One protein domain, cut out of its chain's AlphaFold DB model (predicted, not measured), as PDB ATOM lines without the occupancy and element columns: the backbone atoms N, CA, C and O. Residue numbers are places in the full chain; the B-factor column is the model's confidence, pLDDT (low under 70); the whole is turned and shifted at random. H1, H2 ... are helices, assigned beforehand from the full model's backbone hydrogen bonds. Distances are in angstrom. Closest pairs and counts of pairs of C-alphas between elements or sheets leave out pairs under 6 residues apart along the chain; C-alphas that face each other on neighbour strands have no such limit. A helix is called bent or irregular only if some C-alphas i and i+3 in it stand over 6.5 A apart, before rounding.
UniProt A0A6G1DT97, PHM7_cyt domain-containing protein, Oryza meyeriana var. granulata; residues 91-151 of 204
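Overview. This is residues 91 to 151 of the 204 residues of the protein "PHM7_cyt domain-containing protein" of Oryza meyeriana var. granulata (UniProt A0A6G1DT97). The model is a strung-out chain of three helices, no two of which touch: H1 and H2 belong to a thin, open body, and H3 sticks out from it as a long arm, residues 134 to 151. In the body, the link from the small helix H1 runs on and folds back near residues 107 to 108 into H2, and the link after H2 turns back and crosses the first link on its way to H3. The printed part has 61 residues, with three named helices in the order H1, H2, H3 and no named strand; the class is all helix. The whole is only just extended, close to loose, with a radius of gyration of the C-alphas of 16.2 A, and its outline is flat, spanning 46 by 38 by 16 A.

Along the chain. The printed part begins at Pro 91, and H1 follows at residues 93 to 96, with C-alpha 93 at (156.263, 116.654, 120.533). H2 holds residues 111 to 123, from C-alpha 111 at (147.700, 136.979, 126.684) to C-alpha 123 at (139.221, 123.461, 119.305), a length of 17.6 A. H3, the longest helix by residues, holds residues 137 to 151 and is 21.6 A long, ending with C-alpha 151 at (180.042, 123.100, 133.072). It is neither bent nor irregular, but only just: C-alphas 142 and 145 are 6.2 A apart.

Arrangement. H1 and H2 are apart, with no C-alpha of the one within 8 A of the other. H2 and H3 are apart by the same measure, and so are H1 and H3. Residues 134 to 151, of which 137 to 151 belong to H3, stand free, with no C-alpha 8 or more residues away along the chain within 10 A. In H2 every O i to N i+4 pair is within hydrogen-bond range, and in H3 7 of 11 are. H1 is too short for such a pair; its one O i to N i+3 pair is within range.

Size, cuts and confidence. The two C-alphas farthest apart are those of Tyr 122 and Ile 149, at 46.2 A. Without the stretch that stands free, the body has 43 residues and spans 38 by 22 by 13 A, with a radius of gyration of 11.4 A. The printed part has no cut. Both links are long: residues 97 to 110 from H1 to H2, and residues 124 to 136 from H2 to H3. The mean pLDDT of the printed part is 80.7, and 11 residues are under 70: residues 107 to 108, residue 136, residues 138 to 139 and residues 146 to 151.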
ATOM      1  N   PRO A  91     156.460 109.295 117.753       77.06
ATOM      2  CA  PRO A  91     155.680 110.480 118.117       77.06
ATOM      3  C   PRO A  91     156.546 111.571 118.768       77.06
ATOM      4  O   PRO A  91     156.922 111.486 119.935       77.06
ATOM      5  N   ASN A  92     156.887 112.597 117.990       80.69
ATOM      6  CA  ASN A  92     157.696 113.730 118.423       80.69
ATOM      7  C   ASN A  92     156.757 114.838 118.931       80.69
ATOM      8  O   ASN A  92     155.791 115.151 118.232       80.69
ATOM      9  N   PRO A  93     157.020 115.483 120.085       82.50
ATOM     10  CA  PRO A  93     156.263 116.654 120.533       82.50
ATOM     11  C   PRO A  93     156.089 117.745 119.464       82.50
ATOM     12  O   PRO A  93     155.061 118.421 119.445       82.50
ATOM     13  N   SER A  94     157.036 117.887 118.527       81.81
ATOM     14  CA  SER A  94     156.918 118.813 117.392       81.81
ATOM     15  C   SER A  94     155.731 118.525 116.462       81.81
ATOM     16  O   SER A  94     155.215 119.458 115.857       81.81
ATOM     17  N   HIS A  95     155.268 117.273 116.358       84.50
ATOM     18  CA  HIS A  95     154.128 116.896 115.511       84.50
ATOM     19  C   HIS A  95     152.783 117.352 116.097       84.50
ATOM     20  O   HIS A  95     151.813 117.492 115.359       84.50
ATOM     21  N   PHE A  96     152.739 117.622 117.406       84.88
ATOM     22  CA  PHE A  96     151.539 118.046 118.136       84.88
ATOM     23  C   PHE A  96     151.609 119.510 118.606       84.88
ATOM     24  O   PHE A  96     150.658 120.015 119.193       84.88
ATOM     25  N   THR A  97     152.722 120.207 118.348       89.38
ATOM     26  CA  THR A  97     152.957 121.585 118.807       89.38
ATOM     27  C   THR A  97     152.868 122.567 117.640       89.38
ATOM     28  O   THR A  97     153.710 122.553 116.744       89.38
ATOM     29  N   VAL A  98     151.892 123.480 117.674       88.81
ATOM     30  CA  VAL A  98     151.718 124.530 116.656       88.81
ATOM     31  C   VAL A  98     152.244 125.871 117.171       88.81
ATOM     32  O   VAL A  98     151.850 126.341 118.236       88.81
ATOM     33  N   LEU A  99     153.114 126.530 116.398       91.06
ATOM     34  CA  LEU A  99     153.624 127.862 116.734       91.06
ATOM     35  C   LEU A  99     152.685 128.964 116.221       91.06
ATOM     36  O   LEU A  99     152.792 129.403 115.076       91.06
ATOM     37  N   VAL A 100     151.814 129.458 117.099       88.81
ATOM     38  CA  VAL A 100     150.951 130.618 116.826       88.81
ATOM     39  C   VAL A 100     151.773 131.913 116.892       88.81
ATOM     40  O   VAL A 100     152.592 132.108 117.792       88.81
ATOM     41  N   ARG A 101     151.572 132.819 115.928       88.25
ATOM     42  CA  ARG A 101     152.226 134.140 115.856       88.25
ATOM     43  C   ARG A 101     151.189 135.216 115.543       88.25
ATOM     44  O   ARG A 101     150.179 134.923 114.922       88.25
ATOM     45  N   GLY A 102     151.473 136.463 115.927       83.19
ATOM     46  CA  GLY A 102     150.596 137.602 115.618       83.19
ATOM     47  C   GLY A 102     149.362 137.724 116.518       83.19
ATOM     48  O   GLY A 102     148.361 138.277 116.084       83.19
ATOM     49  N   ILE A 103     149.430 137.217 117.755       83.31
ATOM     50  CA  ILE A 103     148.341 137.329 118.739       83.31
ATOM     51  C   ILE A 103     148.042 138.825 118.993       83.31
ATOM     52  O   ILE A 103     148.983 139.569 119.305       83.31
ATOM     53  N   PRO A 104     146.781 139.284 118.856       83.06
ATOM     54  CA  PRO A 104     146.405 140.662 119.161       83.06
ATOM     55  C   PRO A 104     146.639 140.967 120.644       83.06
ATOM     56  O   PRO A 104     146.458 140.119 121.516       83.06
ATOM     57  N   LYS A 105     147.090 142.188 120.939       71.69
ATOM     58  CA  LYS A 105     147.343 142.628 122.314       71.69
ATOM     59  C   LYS A 105     146.090 143.273 122.885       71.69
ATOM     60  O   LYS A 105     145.910 144.478 122.738       71.69
ATOM     61  N   GLU A 106     145.273 142.478 123.560       71.62
ATOM     62  CA  GLU A 106     144.145 143.007 124.320       71.62
ATOM     63  C   GLU A 106     144.619 143.716 125.594       71.62
ATOM     64  O   GLU A 106     145.457 143.216 126.342       71.62
ATOM     65  N   THR A 107     144.088 144.915 125.841       62.88
ATOM     66  CA  THR A 107     144.548 145.807 126.925       62.88
ATOM     67  C   THR A 107     144.038 145.390 128.310       62.88
ATOM     68  O   THR A 107     144.511 145.908 129.319       62.88
ATOM     69  N   LYS A 108     143.045 144.492 128.376       67.94
ATOM     70  CA  LYS A 108     142.311 144.159 129.612       67.94
ATOM     71  C   LYS A 108     142.662 142.801 130.220       67.94
ATOM     72  O   LYS A 108     142.389 142.597 131.397       67.94
ATOM     73  N   GLU A 109     143.254 141.892 129.450       72.19
ATOM     74  CA  GLU A 109     143.415 140.489 129.842       72.19
ATOM     75  C   GLU A 109     144.840 139.986 129.616       72.19
ATOM     76  O   GLU A 109     145.620 140.533 128.835       72.19
ATOM     77  N   SER A 110     145.197 138.916 130.326       79.62
ATOM     78  CA  SER A 110     146.471 138.241 130.111       79.62
ATOM     79  C   SER A 110     146.451 137.537 128.746       79.62
ATOM     80  O   SER A 110     145.492 136.846 128.408       79.62
ATOM     81  N   CYS A 111     147.538 137.663 127.976       81.25
ATOM     82  CA  CYS A 111     147.700 136.979 126.684       81.25
ATOM     83  C   CYS A 111     147.518 135.450 126.799       81.25
ATOM     84  O   CYS A 111     147.096 134.808 125.845       81.25
ATOM     85  N   SER A 112     147.791 134.881 127.978       86.31
ATOM     86  CA  SER A 112     147.562 133.465 128.270       86.31
ATOM     87  C   SER A 112     146.070 133.120 128.237       86.31
ATOM     88  O   SER A 112     145.677 132.178 127.561       86.31
ATOM     89  N   ASN A 113     145.233 133.930 128.891       86.31
ATOM     90  CA  ASN A 113     143.791 133.698 129.008       86.31
ATOM     91  C   ASN A 113     143.101 133.844 127.646       86.31
ATOM     92  O   ASN A 113     142.373 132.952 127.231       86.31
ATOM     93  N   ALA A 114     143.415 134.909 126.899       85.69
ATOM     94  CA  ALA A 114     142.832 135.144 125.576       85.69
ATOM     95  C   ALA A 114     143.157 134.021 124.564       85.69
ATOM     96  O   ALA A 114     142.362 133.728 123.670       85.69
ATOM     97  N   VAL A 115     144.324 133.378 124.700       88.25
ATOM     98  CA  VAL A 115     144.692 132.182 123.924       88.25
ATOM     99  C   VAL A 115     143.907 130.960 124.409       88.25
ATOM    100  O   VAL A 115     143.366 130.230 123.580       88.25
ATOM    101  N   ASP A 116     143.821 130.752 125.722       90.00
ATOM    102  CA  ASP A 116     143.113 129.622 126.334       90.00
ATOM    103  C   ASP A 116     141.618 129.612 125.970       90.00
ATOM    104  O   ASP A 116     141.109 128.602 125.482       90.00
ATOM    105  N   ASP A 117     140.947 130.763 126.079       90.06
ATOM    106  CA  ASP A 117     139.540 130.945 125.712       90.06
ATOM    107  C   ASP A 117     139.305 130.706 124.214       90.06
ATOM    108  O   ASP A 117     138.333 130.052 123.827       90.06
ATOM    109  N   PHE A 118     140.204 131.190 123.347       89.88
ATOM    110  CA  PHE A 118     140.099 130.978 121.903       89.88
ATOM    111  C   PHE A 118     140.204 129.491 121.536       89.88
ATOM    112  O   PHE A 118     139.350 128.966 120.814       89.88
ATOM    113  N   PHE A 119     141.230 128.791 122.035       91.00
ATOM    114  CA  PHE A 119     141.429 127.378 121.710       91.00
ATOM    115  C   PHE A 119     140.389 126.473 122.371       91.00
ATOM    116  O   PHE A 119     139.907 125.547 121.718       91.00
ATOM    117  N   THR A 120     139.960 126.780 123.594       91.94
ATOM    118  CA  THR A 120     138.857 126.068 124.254       91.94
ATOM    119  C   THR A 120     137.542 126.265 123.497       91.94
ATOM    120  O   THR A 120     136.789 125.310 123.328       91.94
ATOM    121  N   LYS A 121     137.273 127.459 122.952       93.75
ATOM    122  CA  LYS A 121     136.039 127.737 122.200       93.75
ATOM    123  C   LYS A 121     135.984 127.080 120.817       93.75
ATOM    124  O   LYS A 121     134.930 126.575 120.442       93.75
ATOM    125  N   TYR A 122     137.076 127.104 120.048       91.19
ATOM    126  CA  TYR A 122     137.078 126.613 118.658       91.19
ATOM    127  C   TYR A 122     137.645 125.195 118.485       91.19
ATOM    128  O   TYR A 122     137.325 124.530 117.500       91.19
ATOM    129  N   HIS A 123     138.464 124.712 119.425       90.81
ATOM    130  CA  HIS A 123     139.221 123.461 119.305       90.81
ATOM    131  C   HIS A 123     139.239 122.623 120.601       90.81
ATOM    132  O   HIS A 123     140.186 121.869 120.830       90.81
ATOM    133  N   ALA A 124     138.173 122.696 121.411       87.00
ATOM    134  CA  ALA A 124     138.024 122.025 122.712       87.00
ATOM    135  C   ALA A 124     138.538 120.572 122.779       87.00
ATOM    136  O   ALA A 124     139.148 120.175 123.764       87.00
ATOM    137  N   SER A 125     138.290 119.766 121.740       87.06
ATOM    138  CA  SER A 125     138.639 118.337 121.703       87.06
ATOM    139  C   SER A 125     140.104 118.034 121.375       87.06
ATOM    140  O   SER A 125     140.542 116.902 121.553       87.06
ATOM    141  N   SER A 126     140.839 119.007 120.829       88.44
ATOM    142  CA  SER A 126     142.214 118.840 120.321       88.44
ATOM    143  C   SER A 126     143.229 119.742 121.029       88.44
ATOM    144  O   SER A 126     144.429 119.635 120.788       88.44
ATOM    145  N   TYR A 127     142.751 120.647 121.881       89.81
ATOM    146  CA  TYR A 127     143.570 121.527 122.698       89.81
ATOM    147  C   TYR A 127     144.016 120.816 123.986       89.81
ATOM    148  O   TYR A 127     143.249 120.067 124.585       89.81
ATOM    149  N   LEU A 128     145.268 121.038 124.400       87.19
ATOM    150  CA  LEU A 128     145.858 120.426 125.601       87.19
ATOM    151  C   LEU A 128     146.399 121.487 126.563       87.19
ATOM    152  O   LEU A 128     145.996 121.543 127.717       87.19
ATOM    153  N   PHE A 129     147.335 122.307 126.087       88.44
ATOM    154  CA  PHE A 129     147.886 123.462 126.793       88.44
ATOM    155  C   PHE A 129     148.607 124.374 125.792       88.44
ATOM    156  O   PHE A 129     148.894 123.970 124.662       88.44
ATOM    157  N   HIS A 130     148.965 125.583 126.220       90.44
ATOM    158  CA  HIS A 130     149.844 126.481 125.473       90.44
ATOM    159  C   HIS A 130     151.044 126.920 126.328       90.44
ATOM    160  O   HIS A 130     151.005 126.884 127.557       90.44
ATOM    161  N   GLN A 131     152.123 127.369 125.680       90.25
ATOM    162  CA  GLN A 131     153.270 127.982 126.353       90.25
ATOM    163  C   GLN A 131     153.588 129.334 125.706       90.25
ATOM    164  O   GLN A 131     153.937 129.408 124.528       90.25
ATOM    165  N   VAL A 132     153.479 130.418 126.478       87.00
ATOM    166  CA  VAL A 132     153.760 131.774 125.986       87.00
ATOM    167  C   VAL A 132     155.272 131.996 125.873       87.00
ATOM    168  O   VAL A 132     156.015 131.861 126.845       87.00
ATOM    169  N   VAL A 133     155.743 132.370 124.680       84.88
ATOM    170  CA  VAL A 133     157.166 132.645 124.419       84.88
ATOM    171  C   VAL A 133     157.479 134.124 124.654       84.88
ATOM    172  O   VAL A 133     157.129 134.992 123.856       84.88
ATOM    173  N   TYR A 134     158.194 134.416 125.740       80.88
ATOM    174  CA  TYR A 134     158.631 135.772 126.088       80.88
ATOM    175  C   TYR A 134     159.989 136.125 125.457       80.88
ATOM    176  O   TYR A 134     160.826 135.261 125.203       80.88
ATOM    177  N   LYS A 135     160.272 137.420 125.242       79.19
ATOM    178  CA  LYS A 135     161.581 137.886 124.739       79.19
ATOM    179  C   LYS A 135     162.639 137.848 125.855       79.19
ATOM    180  O   LYS A 135     162.920 138.857 126.496       79.19
ATOM    181  N   VAL A 136     163.265 136.686 126.049       69.50
ATOM    182  CA  VAL A 136     164.194 136.341 127.156       69.50
ATOM    183  C   VAL A 136     165.542 137.111 127.140       69.50
ATOM    184  O   VAL A 136     166.497 136.706 127.789       69.50
ATOM    185  N   GLY A 137     165.675 138.238 126.429       71.75
ATOM    186  CA  GLY A 137     166.972 138.879 126.135       71.75
ATOM    187  C   GLY A 137     167.828 139.234 127.363       71.75
ATOM    188  O   GLY A 137     169.021 138.933 127.391       71.75
ATOM    189  N   LYS A 138     167.228 139.818 128.413       68.69
ATOM    190  CA  LYS A 138     167.939 140.144 129.668       68.69
ATOM    191  C   LYS A 138     168.274 138.890 130.488       68.69
ATOM    192  O   LYS A 138     169.342 138.820 131.085       68.69
ATOM    193  N   VAL A 139     167.395 137.889 130.474       68.81
ATOM    194  CA  VAL A 139     167.537 136.639 131.240       68.81
ATOM    195  C   VAL A 139     168.553 135.688 130.591       68.81
ATOM    196  O   VAL A 139     169.365 135.099 131.295       68.81
ATOM    197  N   GLN A 140     168.634 135.623 129.258       72.62
ATOM    198  CA  GLN A 140     169.695 134.887 128.551       72.62
ATOM    199  C   GLN A 140     171.097 135.433 128.863       72.62
ATOM    200  O   GLN A 140     172.049 134.656 128.927       72.62
ATOM    201  N   LYS A 141     171.240 136.748 129.094       73.88
ATOM    202  CA  LYS A 141     172.515 137.349 129.526       73.88
ATOM    203  C   LYS A 141     172.936 136.881 130.928       73.88
ATOM    204  O   LYS A 141     174.131 136.788 131.178       73.88
ATOM    205  N   ILE A 142     171.979 136.563 131.803       71.44
ATOM    206  CA  ILE A 142     172.227 136.027 133.152       71.44
ATOM    207  C   ILE A 142     172.501 134.516 133.092       71.44
ATOM    208  O   ILE A 142     173.429 134.030 133.727       71.44
ATOM    209  N   MET A 143     171.743 133.778 132.275       71.31
ATOM    210  CA  MET A 143     171.819 132.315 132.192       71.31
ATOM    211  C   MET A 143     173.108 131.795 131.530       71.31
ATOM    212  O   MET A 143     173.604 130.734 131.907       71.31
ATOM    213  N   LYS A 144     173.685 132.542 130.572       73.69
ATOM    214  CA  LYS A 144     174.942 132.165 129.896       73.69
ATOM    215  C   LYS A 144     176.121 131.991 130.879       73.69
ATOM    216  O   LYS A 144     176.644 130.877 130.921       73.69
ATOM    217  N   PRO A 145     176.495 132.989 131.712       71.94
ATOM    218  CA  PRO A 145     177.508 132.824 132.760       71.94
ATOM    219  C   PRO A 145     177.276 131.599 133.651       71.94
ATOM    220  O   PRO A 145     178.198 130.813 133.868       71.94
ATOM    221  N   THR A 146     176.040 131.394 134.115       62.19
ATOM    222  CA  THR A 146     175.693 130.272 134.999       62.19
ATOM    223  C   THR A 146     175.908 128.920 134.321       62.19
ATOM    224  O   THR A 146     176.460 128.019 134.943       62.19
ATOM    225  N   SER A 147     175.563 128.779 133.035       65.12
ATOM    226  CA  SER A 147     175.792 127.529 132.294       65.12
ATOM    227  C   SER A 147     177.279 127.173 132.157       65.12
ATOM    228  O   SER A 147     177.643 126.019 132.365       65.12
ATOM    229  N   SER A 148     178.153 128.160 131.921       67.00
ATOM    230  CA  SER A 148     179.608 127.944 131.916       67.00
ATOM    231  C   SER A 148     180.172 127.646 133.308       67.00
ATOM    232  O   SER A 148     181.076 126.829 133.432       67.00
ATOM    233  N   ILE A 149     179.622 128.251 134.369       66.75
ATOM    234  CA  ILE A 149     180.022 127.955 135.756       66.75
ATOM    235  C   ILE A 149     179.655 126.511 136.128       66.75
ATOM    236  O   ILE A 149     180.471 125.815 136.723       66.75
ATOM    237  N   ILE A 150     178.468 126.039 135.733       65.38
ATOM    238  CA  ILE A 150     178.022 124.657 135.969       65.38
ATOM    239  C   ILE A 150     178.854 123.657 135.152       65.38
ATOM    240  O   ILE A 150     179.234 122.619 135.680       65.38
ATOM    241  N   GLN A 151     179.187 123.968 133.894       69.50
ATOM    242  CA  GLN A 151     180.042 123.100 133.072       69.50
ATOM    243  C   GLN A 151     181.486 123.014 133.598       69.50
ATOM    244  O   GLN A 151     182.126 121.975 133.457       69.50
TER     245      GLN A 151